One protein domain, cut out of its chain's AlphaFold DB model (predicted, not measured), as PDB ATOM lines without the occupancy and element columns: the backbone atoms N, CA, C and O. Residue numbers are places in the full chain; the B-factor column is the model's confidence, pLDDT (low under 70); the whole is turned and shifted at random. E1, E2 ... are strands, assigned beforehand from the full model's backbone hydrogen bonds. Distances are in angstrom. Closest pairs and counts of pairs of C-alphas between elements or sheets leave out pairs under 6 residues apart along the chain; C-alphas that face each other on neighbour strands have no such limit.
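What this domain is: This is residues 374 to 467 of the 660 residues of an uncharacterized protein of Amphibalanus amphitrite (UniProt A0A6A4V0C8). Three small sheets, each of three antiparallel strands, are strung one after another along the chain as three lobes: E1, E2 and E3 make one end, E4, E5 and E6 the middle, and E7, E8 and E9 the other end. In each lobe a strand comes first and a hairpin follows, whose second strand is the middle of the sheet. The printed part has 94 residues, with nine named strands, E1 to E9, and no named helix; the sheets run E1 - E3 - E2, E4 - E6 - E5 and E7 - E9 - E8. The class is all strand, though under half of the residues, 44 of 94, are in named elements. The whole is only just loose, close to compact, with a radius of gyration of the C-alphas of 15.2 A and spans of 46 by 32 by 21 A.

How they stand to each other: E1, residues 374 to 376, is an edge strand, antiparallel to the inner strand E3, residues 394 to 399, at 135 degrees; N 375 and O 395 are 2.9 A apart, within hydrogen-bond range. On E3's other side is E2, residues 385 to 390, with which it forms a hairpin at 142 degrees; N 386 and O 398 are 2.7 A apart. In the second sheet E4, residues 408 to 410, is antiparallel to E6, residues 432 to 435, at 159 degrees, with N 432 and O 410 at 2.8 A. E6 forms a hairpin with E5, residues 422 to 426, at 147 degrees, with N 433 and O 425 at 3.0 A. In the third, E7, residues 440 to 443, is antiparallel to E9, residues 461 to 466, at 144 degrees; the facing C-alphas of Pro 443 and Asn 461 are 4.2 A apart, and N 462 and O 442 2.7 A. E9 and E8, residues 452 to 458, form a hairpin at 148 degrees, with N 455 and O 463 at 2.7 A. Strands of different sheets are apart, with no C-alpha of the one within 8 A of the other.

Where its parts are: E1 begins at C-alpha 374, (-29.242, -4.737, 184.034). From first to last C-alpha E2 is 14.1 A long and E3 16.7 A. E4 begins at C-alpha 408, (-33.798, 8.885, 165.847); E5 is 11.4 A long and E6 9.8 A. E7 is 10.0 A long, E8 17.3 A and E9 16.4 A, ending at C-alpha 466, (-48.743, 19.915, 163.562).

The domain as a whole: The two C-alphas farthest apart, those of Ala 392 and Pro 450, are 47.1 A apart. The printed part has no cut. The link E4 to E5, 11 residues, is long. The mean pLDDT of the printed part is 78.4; 19 residues are under 70, among them residues 402 to 406, 427 to 429 and 437 to 439.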
ATOM      1  N   ASN A 374     -29.164  -3.587 184.932       86.69
ATOM      2  CA  ASN A 374     -29.242  -4.737 184.034       86.69
ATOM      3  C   ASN A 374     -30.503  -5.554 184.326       86.69
ATOM      4  O   ASN A 374     -30.683  -6.028 185.446       86.69
ATOM      5  N   VAL A 375     -31.343  -5.747 183.313       87.69
ATOM      6  CA  VAL A 375     -32.519  -6.630 183.364       87.69
ATOM      7  C   VAL A 375     -32.321  -7.829 182.436       87.69
ATOM      8  O   VAL A 375     -31.476  -7.794 181.529       87.69
ATOM      9  N   GLY A 376     -33.070  -8.912 182.666       80.44
ATOM     10  CA  GLY A 376     -33.075 -10.059 181.756       80.44
ATOM     11  C   GLY A 376     -33.412  -9.641 180.320       80.44
ATOM     12  O   GLY A 376     -34.077  -8.634 180.096       80.44
ATOM     13  N   PHE A 377     -32.957 -10.403 179.318       76.88
ATOM     14  CA  PHE A 377     -33.170 -10.036 177.908       76.88
ATOM     15  C   PHE A 377     -34.655  -9.856 177.532       76.88
ATOM     16  O   PHE A 377     -34.959  -9.036 176.663       76.88
ATOM     17  N   ASP A 378     -35.555 -10.568 178.213       79.56
ATOM     18  CA  ASP A 378     -37.010 -10.508 178.019       79.56
ATOM     19  C   ASP A 378     -37.737  -9.683 179.098       79.56
ATOM     20  O   ASP A 378     -38.961  -9.568 179.083       79.56
ATOM     21  N   GLU A 379     -37.003  -9.116 180.056       81.94
ATOM     22  CA  GLU A 379     -37.572  -8.376 181.178       81.94
ATOM     23  C   GLU A 379     -37.616  -6.868 180.849       81.94
ATOM     24  O   GLU A 379     -36.633  -6.317 180.343       81.94
ATOM     25  N   PRO A 380     -38.752  -6.180 181.069       86.31
ATOM     26  CA  PRO A 380     -38.872  -4.757 180.762       86.31
ATOM     27  C   PRO A 380     -38.021  -3.899 181.707       86.31
ATOM     28  O   PRO A 380     -37.788  -4.259 182.862       86.31
ATOM     29  N   CYS A 381     -37.592  -2.723 181.235       91.81
ATOM     30  CA  CYS A 381     -36.891  -1.766 182.090       91.81
ATOM     31  C   CYS A 381     -37.798  -1.279 183.242       91.81
ATOM     32  O   CYS A 381     -39.003  -1.098 183.035       91.81
ATOM     33  N   PRO A 382     -37.243  -1.024 184.443       87.50
ATOM     34  CA  PRO A 382     -38.004  -0.470 185.559       87.50
ATOM     35  C   PRO A 382     -38.613   0.901 185.214       87.50
ATOM     36  O   PRO A 382     -38.023   1.649 184.430       87.50
ATOM     37  N   PRO A 383     -39.743   1.295 185.833       86.38
ATOM     38  CA  PRO A 383     -40.296   2.638 185.671       86.38
ATOM     39  C   PRO A 383     -39.247   3.726 185.950       86.38
ATOM     40  O   PRO A 383     -38.557   3.677 186.967       86.38
ATOM     41  N   GLY A 384     -39.131   4.707 185.050       84.94
ATOM     42  CA  GLY A 384     -38.114   5.768 185.125       84.94
ATOM     43  C   GLY A 384     -36.808   5.462 184.378       84.94
ATOM     44  O   GLY A 384     -35.977   6.357 184.234       84.94
ATOM     45  N   PHE A 385     -36.642   4.244 183.854       90.00
ATOM     46  CA  PHE A 385     -35.472   3.825 183.086       90.00
ATOM     47  C   PHE A 385     -35.878   3.375 181.674       90.00
ATOM     48  O   PHE A 385     -36.896   2.711 181.495       90.00
ATOM     49  N   GLY A 386     -35.079   3.718 180.664       87.69
ATOM     50  CA  GLY A 386     -35.240   3.252 179.290       87.69
ATOM     51  C   GLY A 386     -33.994   2.549 178.759       87.69
ATOM     52  O   GLY A 386     -32.914   2.594 179.348       87.69
ATOM     53  N   HIS A 387     -34.171   1.828 177.658       88.81
ATOM     54  CA  HIS A 387     -33.143   0.962 177.082       88.81
ATOM     55  C   HIS A 387     -31.954   1.774 176.541       88.81
ATOM     56  O   HIS A 387     -32.150   2.776 175.858       88.81
ATOM     57  N   ARG A 388     -30.719   1.346 176.847       82.31
ATOM     58  CA  ARG A 388     -29.486   1.930 176.280       82.31
ATOM     59  C   ARG A 388     -28.767   0.978 175.329       82.31
ATOM     60  O   ARG A 388     -28.401   1.362 174.226       82.31
ATOM     61  N   SER A 389     -28.463  -0.232 175.798       77.00
ATOM     62  CA  SER A 389     -27.687  -1.214 175.034       77.00
ATOM     63  C   SER A 389     -27.942  -2.631 175.540       77.00
ATOM     64  O   SER A 389     -28.285  -2.827 176.705       77.00
ATOM     65  N   SER A 390     -27.794  -3.626 174.667       75.44
ATOM     66  CA  SER A 390     -28.006  -5.036 175.011       75.44
ATOM     67  C   SER A 390     -26.690  -5.805 174.954       75.44
ATOM     68  O   SER A 390     -25.980  -5.765 173.950       75.44
ATOM     69  N   GLY A 391     -26.379  -6.535 176.023       74.00
ATOM     70  CA  GLY A 391     -25.381  -7.598 176.001       74.00
ATOM     71  C   GLY A 391     -25.977  -8.897 175.453       74.00
ATOM     72  O   GLY A 391     -27.178  -9.003 175.219       74.00
ATOM     73  N   ALA A 392     -25.146  -9.931 175.304       68.56
ATOM     74  CA  ALA A 392     -25.591 -11.232 174.789       68.56
ATOM     75  C   ALA A 392     -26.680 -11.918 175.646       68.56
ATOM     76  O   ALA A 392     -27.329 -12.837 175.161       68.56
ATOM     77  N   PHE A 393     -26.868 -11.497 176.906       68.12
ATOM     78  CA  PHE A 393     -27.784 -12.149 177.857       68.12
ATOM     79  C   PHE A 393     -28.571 -11.181 178.762       68.12
ATOM     80  O   PHE A 393     -29.294 -11.631 179.643       68.12
ATOM     81  N   PHE A 394     -28.426  -9.865 178.588       81.06
ATOM     82  CA  PHE A 394     -29.043  -8.848 179.450       81.06
ATOM     83  C   PHE A 394     -29.254  -7.544 178.679       81.06
ATOM     84  O   PHE A 394     -28.573  -7.290 177.681       81.06
ATOM     85  N   ARG A 395     -30.174  -6.703 179.156       83.25
ATOM     86  CA  ARG A 395     -30.386  -5.332 178.672       83.25
ATOM     87  C   ARG A 395     -29.941  -4.342 179.742       83.25
ATOM     88  O   ARG A 395     -30.332  -4.493 180.894       83.25
ATOM     89  N   ALA A 396     -29.168  -3.330 179.358       87.50
ATOM     90  CA  ALA A 396     -28.854  -2.193 180.215       87.50
ATOM     91  C   ALA A 396     -29.939  -1.114 180.062       87.50
ATOM     92  O   ALA A 396     -30.208  -0.638 178.952       87.50
ATOM     93  N   CYS A 397     -30.550  -0.733 181.181       92.81
ATOM     94  CA  CYS A 397     -31.577   0.296 181.298       92.81
ATOM     95  C   CYS A 397     -31.006   1.506 182.053       92.81
ATOM     96  O   CYS A 397     -30.572   1.359 183.191       92.81
ATOM     97  N   GLY A 398     -31.014   2.694 181.448       91.69
ATOM     98  CA  GLY A 398     -30.553   3.946 182.066       91.69
ATOM     99  C   GLY A 398     -31.703   4.926 182.328       91.69
ATOM    100  O   GLY A 398     -32.783   4.721 181.781       91.69
ATOM    101  N   PRO A 399     -31.522   5.984 183.138       90.00
ATOM    102  CA  PRO A 399     -32.571   6.973 183.406       90.00
ATOM    103  C   PRO A 399     -33.143   7.595 182.121       90.00
ATOM    104  O   PRO A 399     -32.385   7.933 181.212       90.00
ATOM    105  N   ILE A 400     -34.469   7.760 182.044       78.69
ATOM    106  CA  ILE A 400     -35.156   8.282 180.841       78.69
ATOM    107  C   ILE A 400     -34.695   9.702 180.476       78.69
ATOM    108  O   ILE A 400     -34.612  10.022 179.293       78.69
ATOM    109  N   ASP A 401     -34.337  10.521 181.465       75.88
ATOM    110  CA  ASP A 401     -33.894  11.908 181.257       75.88
ATOM    111  C   ASP A 401     -32.568  12.013 180.474       75.88
ATOM    112  O   ASP A 401     -32.259  13.061 179.908       75.88
ATOM    113  N   ASP A 402     -31.805  10.916 180.394       67.31
ATOM    114  CA  ASP A 402     -30.537  10.822 179.663       67.31
ATOM    115  C   ASP A 402     -30.689  10.255 178.238       67.31
ATOM    116  O   ASP A 402     -29.684  10.044 177.543       67.31
ATOM    117  N   LEU A 403     -31.915   9.931 177.809       64.56
ATOM    118  CA  LEU A 403     -32.176   9.424 176.464       64.56
ATOM    119  C   LEU A 403     -32.222  10.577 175.450       64.56
ATOM    120  O   LEU A 403     -32.667  11.680 175.778       64.56
ATOM    121  N   PRO A 404     -31.760  10.349 174.208       55.94
ATOM    122  CA  PRO A 404     -31.765  11.384 173.184       55.94
ATOM    123  C   PRO A 404     -33.193  11.882 172.932       55.94
ATOM    124  O   PRO A 404     -34.088  11.124 172.568       55.94
ATOM    125  N   THR A 405     -33.395  13.182 173.131       49.28
ATOM    126  CA  THR A 405     -34.606  13.909 172.750       49.28
ATOM    127  C   THR A 405     -34.442  14.374 171.303       49.28
ATOM    128  O   THR A 405     -33.568  15.182 171.005       49.28
ATOM    129  N   GLY A 406     -35.236  13.816 170.388       62.78
ATOM    130  CA  GLY A 406     -35.193  14.131 168.956       62.78
ATOM    131  C   GLY A 406     -35.627  12.945 168.099       62.78
ATOM    132  O   GLY A 406     -35.873  11.861 168.624       62.78
ATOM    133  N   ASP A 407     -35.733  13.142 166.789       72.56
ATOM    134  CA  ASP A 407     -35.973  12.044 165.853       72.56
ATOM    135  C   ASP A 407     -34.731  11.144 165.785       72.56
ATOM    136  O   ASP A 407     -33.608  11.632 165.629       72.56
ATOM    137  N   PHE A 408     -34.914   9.828 165.892       75.25
ATOM    138  CA  PHE A 408     -33.798   8.885 165.847       75.25
ATOM    139  C   PHE A 408     -34.162   7.572 165.145       75.25
ATOM    140  O   PHE A 408     -35.333   7.204 165.014       75.25
ATOM    141  N   GLU A 409     -33.136   6.884 164.646       81.38
ATOM    142  CA  GLU A 409     -33.232   5.584 163.979       81.38
ATOM    143  C   GLU A 409     -32.585   4.519 164.877       81.38
ATOM    144  O   GLU A 409     -31.424   4.660 165.260       81.38
ATOM    145  N   ASP A 410     -33.330   3.468 165.230       78.62
ATOM    146  CA  ASP A 410     -32.832   2.341 166.030       78.62
ATOM    147  C   ASP A 410     -32.844   1.052 165.201       78.62
ATOM    148  O   ASP A 410     -33.887   0.581 164.745       78.62
ATOM    149  N   CYS A 411     -31.659   0.479 164.998       77.19
ATOM    150  CA  CYS A 411     -31.432  -0.720 164.194       77.19
ATOM    151  C   CYS A 411     -31.350  -2.016 165.017       77.19
ATOM    152  O   CYS A 411     -30.962  -3.059 164.486       77.19
ATOM    153  N   SER A 412     -31.673  -1.970 166.309       77.69
ATOM    154  CA  SER A 412     -31.585  -3.132 167.193       77.69
ATOM    155  C   SER A 412     -32.684  -4.170 166.890       77.69
ATOM    156  O   SER A 412     -33.833  -3.802 166.648       77.69
ATOM    157  N   PRO A 413     -32.396  -5.486 166.916       57.91
ATOM    158  CA  PRO A 413     -33.424  -6.504 166.708       57.91
ATOM    159  C   PRO A 413     -34.486  -6.451 167.820       57.91
ATOM    160  O   PRO A 413     -34.167  -6.659 168.988       57.91
ATOM    161  N   GLY A 414     -35.747  -6.203 167.452       71.38
ATOM    162  CA  GLY A 414     -36.872  -6.160 168.398       71.38
ATOM    163  C   GLY A 414     -37.043  -4.832 169.144       71.38
ATOM    164  O   GLY A 414     -37.666  -4.824 170.204       71.38
ATOM    165  N   SER A 415     -36.484  -3.734 168.633       78.19
ATOM    166  CA  SER A 415     -36.762  -2.393 169.147       78.19
ATOM    167  C   SER A 415     -38.183  -1.930 168.793       78.19
ATOM    168  O   SER A 415     -38.698  -2.218 167.709       78.19
ATOM    169  N   ASP A 416     -38.793  -1.188 169.719       79.56
ATOM    170  CA  ASP A 416     -40.049  -0.451 169.551       79.56
ATOM    171  C   ASP A 416     -39.801   1.026 169.881       79.56
ATOM    172  O   ASP A 416     -38.963   1.349 170.728       79.56
ATOM    173  N   CYS A 417     -40.526   1.933 169.221       78.25
ATOM    174  CA  CYS A 417     -40.396   3.357 169.516       78.25
ATOM    175  C   CYS A 417     -40.836   3.656 170.960       78.25
ATOM    176  O   CYS A 417     -41.814   3.065 171.431       78.25
ATOM    177  N   PRO A 418     -40.176   4.607 171.649       75.50
ATOM    178  CA  PRO A 418     -40.646   5.121 172.931       75.50
ATOM    179  C   PRO A 418     -42.114   5.559 172.855       75.50
ATOM    180  O   PRO A 418     -42.578   6.014 171.811       75.50
ATOM    181  N   ALA A 419     -42.851   5.455 173.965       67.56
ATOM    182  CA  ALA A 419     -44.301   5.686 173.998       67.56
ATOM    183  C   ALA A 419     -44.743   7.093 173.537       67.56
ATOM    184  O   ALA A 419     -45.897   7.292 173.163       67.56
ATOM    185  N   ASN A 420     -43.834   8.069 173.552       70.06
ATOM    186  CA  ASN A 420     -44.043   9.437 173.079       70.06
ATOM    187  C   ASN A 420     -43.675   9.654 171.597       70.06
ATOM    188  O   ASN A 420     -43.750  10.787 171.125       70.06
ATOM    189  N   CYS A 421     -43.306   8.604 170.862       75.19
ATOM    190  CA  CYS A 421     -42.897   8.677 169.462       75.19
ATOM    191  C   CYS A 421     -43.777   7.783 168.575       75.19
ATOM    192  O   CYS A 421     -44.214   6.704 168.974       75.19
ATOM    193  N   GLU A 422     -44.041   8.225 167.346       68.56
ATOM    194  CA  GLU A 422     -44.742   7.403 166.354       68.56
ATOM    195  C   GLU A 422     -43.735   6.597 165.533       68.56
ATOM    196  O   GLU A 422     -42.698   7.112 165.107       68.56
ATOM    197  N   PHE A 423     -44.072   5.333 165.273       77.12
ATOM    198  CA  PHE A 423     -43.400   4.528 164.261       77.12
ATOM    199  C   PHE A 423     -43.755   5.087 162.882       77.12
ATOM    200  O   PHE A 423     -44.855   4.862 162.380       77.12
ATOM    201  N   VAL A 424     -42.837   5.834 162.272       71.19
ATOM    202  CA  VAL A 424     -43.096   6.457 160.966       71.19
ATOM    203  C   VAL A 424     -42.774   5.498 159.836       71.19
ATOM    204  O   VAL A 424     -43.476   5.456 158.824       71.19
ATOM    205  N   ARG A 425     -41.721   4.692 159.996       73.19
ATOM    206  CA  ARG A 425     -41.368   3.682 159.003       73.19
ATOM    207  C   ARG A 425     -40.370   2.682 159.557       73.19
ATOM    208  O   ARG A 425     -39.496   3.033 160.347       73.19
ATOM    209  N   ARG A 426     -40.440   1.449 159.053       74.75
ATOM    210  CA  ARG A 426     -39.279   0.559 159.065       74.75
ATOM    211  C   ARG A 426     -38.410   0.949 157.875       74.75
ATOM    212  O   ARG A 426     -38.870   0.895 156.732       74.75
ATOM    213  N   SER A 427     -37.194   1.390 158.158       63.06
ATOM    214  CA  SER A 427     -36.139   1.578 157.169       63.06
ATOM    215  C   SER A 427     -35.932   0.272 156.397       63.06
ATOM    216  O   SER A 427     -36.188  -0.820 156.912       63.06
ATOM    217  N   GLN A 428     -35.449   0.364 155.156       56.66
ATOM    218  CA  GLN A 428     -35.166  -0.816 154.324       56.66
ATOM    219  C   GLN A 428     -34.114  -1.744 154.966       56.66
ATOM    220  O   GLN A 428     -34.051  -2.922 154.630       56.66
ATOM    221  N   ASN A 429     -33.366  -1.235 155.952       66.75
ATOM    222  CA  ASN A 429     -32.371  -1.966 156.737       66.75
ATOM    223  C   ASN A 429     -32.949  -2.646 157.996       66.75
ATOM    224  O   ASN A 429     -32.195  -3.146 158.823       66.75
ATOM    225  N   GLY A 430     -34.273  -2.638 158.185       74.38
ATOM    226  CA  GLY A 430     -34.932  -3.210 159.365       74.38
ATOM    227  C   GLY A 430     -34.937  -2.305 160.601       74.38
ATOM    228  O   GLY A 430     -35.579  -2.659 161.586       74.38
ATOM    229  N   CYS A 431     -34.299  -1.135 160.536       83.31
ATOM    230  CA  CYS A 431     -34.306  -0.144 161.607       83.31
ATOM    231  C   CYS A 431     -35.674   0.533 161.736       83.31
ATOM    232  O   CYS A 431     -36.358   0.764 160.735       83.31
ATOM    233  N   ILE A 432     -36.074   0.872 162.956       81.75
ATOM    234  CA  ILE A 432     -37.261   1.686 163.211       81.75
ATOM    235  C   ILE A 432     -36.864   3.163 163.209       81.75
ATOM    236  O   ILE A 432     -35.890   3.547 163.851       81.75
ATOM    237  N   GLN A 433     -37.602   3.990 162.473       83.94
ATOM    238  CA  GLN A 433     -37.452   5.441 162.532       83.94
ATOM    239  C   GLN A 433     -38.570   6.014 163.405       83.94
ATOM    240  O   GLN A 433     -39.755   5.899 163.064       83.94
ATOM    241  N   CYS A 434     -38.184   6.603 164.533       85.19
ATOM    242  CA  CYS A 434     -39.096   7.165 165.517       85.19
ATOM    243  C   CYS A 434     -39.092   8.690 165.389       85.19
ATOM    244  O   CYS A 434     -38.056   9.320 165.594       85.19
ATOM    245  N   LEU A 435     -40.245   9.276 165.036       81.94
ATOM    246  CA  LEU A 435     -40.431  10.732 165.066       81.94
ATOM    247  C   LEU A 435     -40.969  11.146 166.432       81.94
ATOM    248  O   LEU A 435     -42.033  10.668 166.846       81.94
ATOM    249  N   CYS A 436     -40.267  12.062 167.090       78.38
ATOM    250  CA  CYS A 436     -40.534  12.456 168.469       78.38
ATOM    251  C   CYS A 436     -40.775  13.971 168.636       78.38
ATOM    252  O   CYS A 436     -41.278  14.385 169.681       78.38
ATOM    253  N   GLU A 437     -40.476  14.821 167.643       69.44
ATOM    254  CA  GLU A 437     -40.628  16.279 167.800       69.44
ATOM    255  C   GLU A 437     -42.056  16.819 167.555       69.44
ATOM    256  O   GLU A 437     -42.756  16.453 166.608       69.44
ATOM    257  N   GLY A 438     -42.479  17.766 168.410       63.78
ATOM    258  CA  GLY A 438     -43.622  18.662 168.172       63.78
ATOM    259  C   GLY A 438     -45.017  18.140 168.544       63.78
ATOM    260  O   GLY A 438     -46.016  18.763 168.173       63.78
ATOM    261  N   ARG A 439     -45.113  17.021 169.267       68.94
ATOM    262  CA  ARG A 439     -46.378  16.308 169.504       68.94
ATOM    263  C   ARG A 439     -46.845  16.404 170.954       68.94
ATOM    264  O   ARG A 439     -46.048  16.363 171.883       68.94
ATOM    265  N   GLU A 440     -48.153  16.548 171.136       80.69
ATOM    266  CA  GLU A 440     -48.798  16.696 172.447       80.69
ATOM    267  C   GLU A 440     -49.830  15.584 172.642       80.69
ATOM    268  O   GLU A 440     -50.662  15.360 171.764       80.69
ATOM    269  N   LEU A 441     -49.774  14.874 173.771       82.19
ATOM    270  CA  LEU A 441     -50.785  13.883 174.134       82.19
ATOM    271  C   LEU A 441     -51.979  14.597 174.761       82.19
ATOM    272  O   LEU A 441     -51.846  15.264 175.783       82.19
ATOM    273  N   VAL A 442     -53.150  14.428 174.159       88.50
ATOM    274  CA  VAL A 442     -54.405  15.006 174.638       88.50
ATOM    275  C   VAL A 442     -55.381  13.862 174.911       88.50
ATOM    276  O   VAL A 442     -55.480  12.958 174.084       88.50
ATOM    277  N   PRO A 443     -56.117  13.842 176.037       92.25
ATOM    278  CA  PRO A 443     -57.158  12.842 176.260       92.25
ATOM    279  C   PRO A 443     -58.127  12.786 175.079       92.25
ATOM    280  O   PRO A 443     -58.494  13.831 174.546       92.25
ATOM    281  N   VAL A 444     -58.580  11.594 174.679       89.38
ATOM    282  CA  VAL A 444     -59.450  11.417 173.493       89.38
ATOM    283  C   VAL A 444     -60.678  12.335 173.528       89.38
ATOM    284  O   VAL A 444     -61.092  12.849 172.489       89.38
ATOM    285  N   ALA A 445     -61.203  12.597 174.729       89.75
ATOM    286  CA  ALA A 445     -62.350  13.468 174.975       89.75
ATOM    287  C   ALA A 445     -62.110  14.962 174.673       89.75
ATOM    288  O   ALA A 445     -63.071  15.695 174.460       89.75
ATOM    289  N   ASN A 446     -60.857  15.423 174.643       90.56
ATOM    290  CA  ASN A 446     -60.514  16.833 174.474       90.56
ATOM    291  C   ASN A 446     -60.014  17.095 173.048       90.56
ATOM    292  O   ASN A 446     -59.194  16.326 172.560       90.56
ATOM    293  N   PRO A 447     -60.465  18.143 172.341       86.25
ATOM    294  CA  PRO A 447     -59.975  18.461 170.996       86.25
ATOM    295  C   PRO A 447     -58.499  18.886 171.013       86.25
ATOM    296  O   PRO A 447     -58.016  19.442 172.001       86.25
ATOM    297  N   CYS A 448     -57.783  18.647 169.910       89.19
ATOM    298  CA  CYS A 448     -56.412  19.136 169.766       89.19
ATOM    299  C   CYS A 448     -56.368  20.674 169.730       89.19
ATOM    300  O   CYS A 448     -57.211  21.291 169.072       89.19
ATOM    301  N   PRO A 449     -55.392  21.316 170.400       79.31
ATOM    302  CA  PRO A 449     -55.253  22.763 170.351       79.31
ATOM    303  C   PRO A 449     -54.802  23.210 168.945       79.31
ATOM    304  O   PRO A 449     -53.816  22.680 168.421       79.31
ATOM    305  N   PRO A 450     -55.478  24.186 168.311       68.81
ATOM    306  CA  PRO A 450     -55.073  24.692 167.000       68.81
ATOM    307  C   PRO A 450     -53.663  25.317 167.068       68.81
ATOM    308  O   PRO A 450     -53.347  25.975 168.062       68.81
ATOM    309  N   PRO A 451     -52.800  25.141 166.042       72.69
ATOM    310  CA  PRO A 451     -53.066  24.602 164.698       72.69
ATOM    311  C   PRO A 451     -52.803  23.085 164.546       72.69
ATOM    312  O   PRO A 451     -52.484  22.621 163.452       72.69
ATOM    313  N   LYS A 452     -52.866  22.305 165.630       80.56
ATOM    314  CA  LYS A 452     -52.592  20.861 165.595       80.56
ATOM    315  C   LYS A 452     -53.838  20.070 165.186       80.56
ATOM    316  O   LYS A 452     -54.956  20.438 165.541       80.56
ATOM    317  N   VAL A 453     -53.633  18.969 164.475       84.31
ATOM    318  CA  VAL A 453     -54.677  18.029 164.045       84.31
ATOM    319  C   VAL A 453     -54.590  16.723 164.833       84.31
ATOM    320  O   VAL A 453     -53.549  16.398 165.413       84.31
ATOM    321  N   GLU A 454     -55.697  15.985 164.877       87.12
ATOM    322  CA  GLU A 454     -55.788  14.707 165.582       87.12
ATOM    323  C   GLU A 454     -54.978  13.621 164.860       87.12
ATOM    324  O   GLU A 454     -55.115  13.404 163.658       87.12
ATOM    325  N   GLY A 455     -54.102  12.951 165.601       81.38
ATOM    326  CA  GLY A 455     -53.347  11.779 165.176       81.38
ATOM    327  C   GLY A 455     -53.865  10.500 165.834       81.38
ATOM    328  O   GLY A 455     -55.012  10.412 166.268       81.38
ATOM    329  N   ILE A 456     -53.005   9.484 165.908       80.06
ATOM    330  CA  ILE A 456     -53.370   8.147 166.396       80.06
ATOM    331  C   ILE A 456     -53.831   8.189 167.864       80.06
ATOM    332  O   ILE A 456     -53.246   8.883 168.700       80.06
ATOM    333  N   VAL A 457     -54.870   7.403 168.167       85.12
ATOM    334  CA  VAL A 457     -55.390   7.159 169.518       85.12
ATOM    335  C   VAL A 457     -54.724   5.919 170.120       85.12
ATOM    336  O   VAL A 457     -54.789   4.841 169.528       85.12
ATOM    337  N   ARG A 458     -54.122   6.048 171.308       75.00
ATOM    338  CA  ARG A 458     -53.626   4.931 172.132       75.00
ATOM    339  C   ARG A 458     -53.932   5.179 173.608       75.00
ATOM    340  O   ARG A 458     -53.759   6.287 174.103       75.00
ATOM    341  N   ASP A 459     -54.409   4.140 174.289       82.12
ATOM    342  CA  ASP A 459     -54.617   4.112 175.746       82.12
ATOM    343  C   ASP A 459     -55.415   5.304 176.308       82.12
ATOM    344  O   ASP A 459     -55.082   5.887 177.335       82.12
ATOM    345  N   GLY A 460     -56.487   5.695 175.610       83.62
ATOM    346  CA  GLY A 460     -57.371   6.788 176.038       83.62
ATOM    347  C   GLY A 460     -56.852   8.200 175.741       83.62
ATOM    348  O   GLY A 460     -57.559   9.172 176.023       83.62
ATOM    349  N   ASN A 461     -55.686   8.328 175.100       83.75
ATOM    350  CA  ASN A 461     -55.110   9.591 174.640       83.75
ATOM    351  C   ASN A 461     -54.947   9.596 173.111       83.75
ATOM    352  O   ASN A 461     -54.749   8.557 172.485       83.75
ATOM    353  N   LYS A 462     -55.030  10.773 172.493       88.56
ATOM    354  CA  LYS A 462     -54.726  11.017 171.079       88.56
ATOM    355  C   LYS A 462     -53.508  11.918 170.949       88.56
ATOM    356  O   LYS A 462     -53.282  12.802 171.774       88.56
ATOM    357  N   ILE A 463     -52.715  11.683 169.912       87.19
ATOM    358  CA  ILE A 463     -51.520  12.477 169.623       87.19
ATOM    359  C   ILE A 463     -51.925  13.667 168.758       87.19
ATOM    360  O   ILE A 463     -52.380  13.480 167.639       87.19
ATOM    361  N   CYS A 464     -51.731  14.891 169.232       86.50
ATOM    362  CA  CYS A 464     -51.929  16.096 168.435       86.50
ATOM    363  C   CYS A 464     -50.638  16.435 167.684       86.50
ATOM    364  O   CYS A 464     -49.617  16.741 168.309       86.50
ATOM    365  N   LYS A 465     -50.684  16.376 166.349       81.12
ATOM    366  CA  LYS A 465     -49.546  16.651 165.454       81.12
ATOM    367  C   LYS A 465     -49.719  18.006 164.747       81.12
ATOM    368  O   LYS A 465     -50.855  18.411 164.503       81.12
ATOM    369  N   PRO A 466     -48.640  18.736 164.420       68.81
ATOM    370  CA  PRO A 466     -48.743  19.915 163.562       68.81
ATOM    371  C   PRO A 466     -49.294  19.514 162.185       68.81
ATOM    372  O   PRO A 466     -48.906  18.475 161.653       68.81
ATOM    373  N   ALA A 467     -50.196  20.318 161.616       58.97
ATOM    374  CA  ALA A 467     -50.735  20.069 160.280       58.97
ATOM    375  C   ALA A 467     -49.595  20.056 159.244       58.97
ATOM    376  O   ALA A 467     -48.917  21.067 159.037       58.97
TER     377      ALA A 467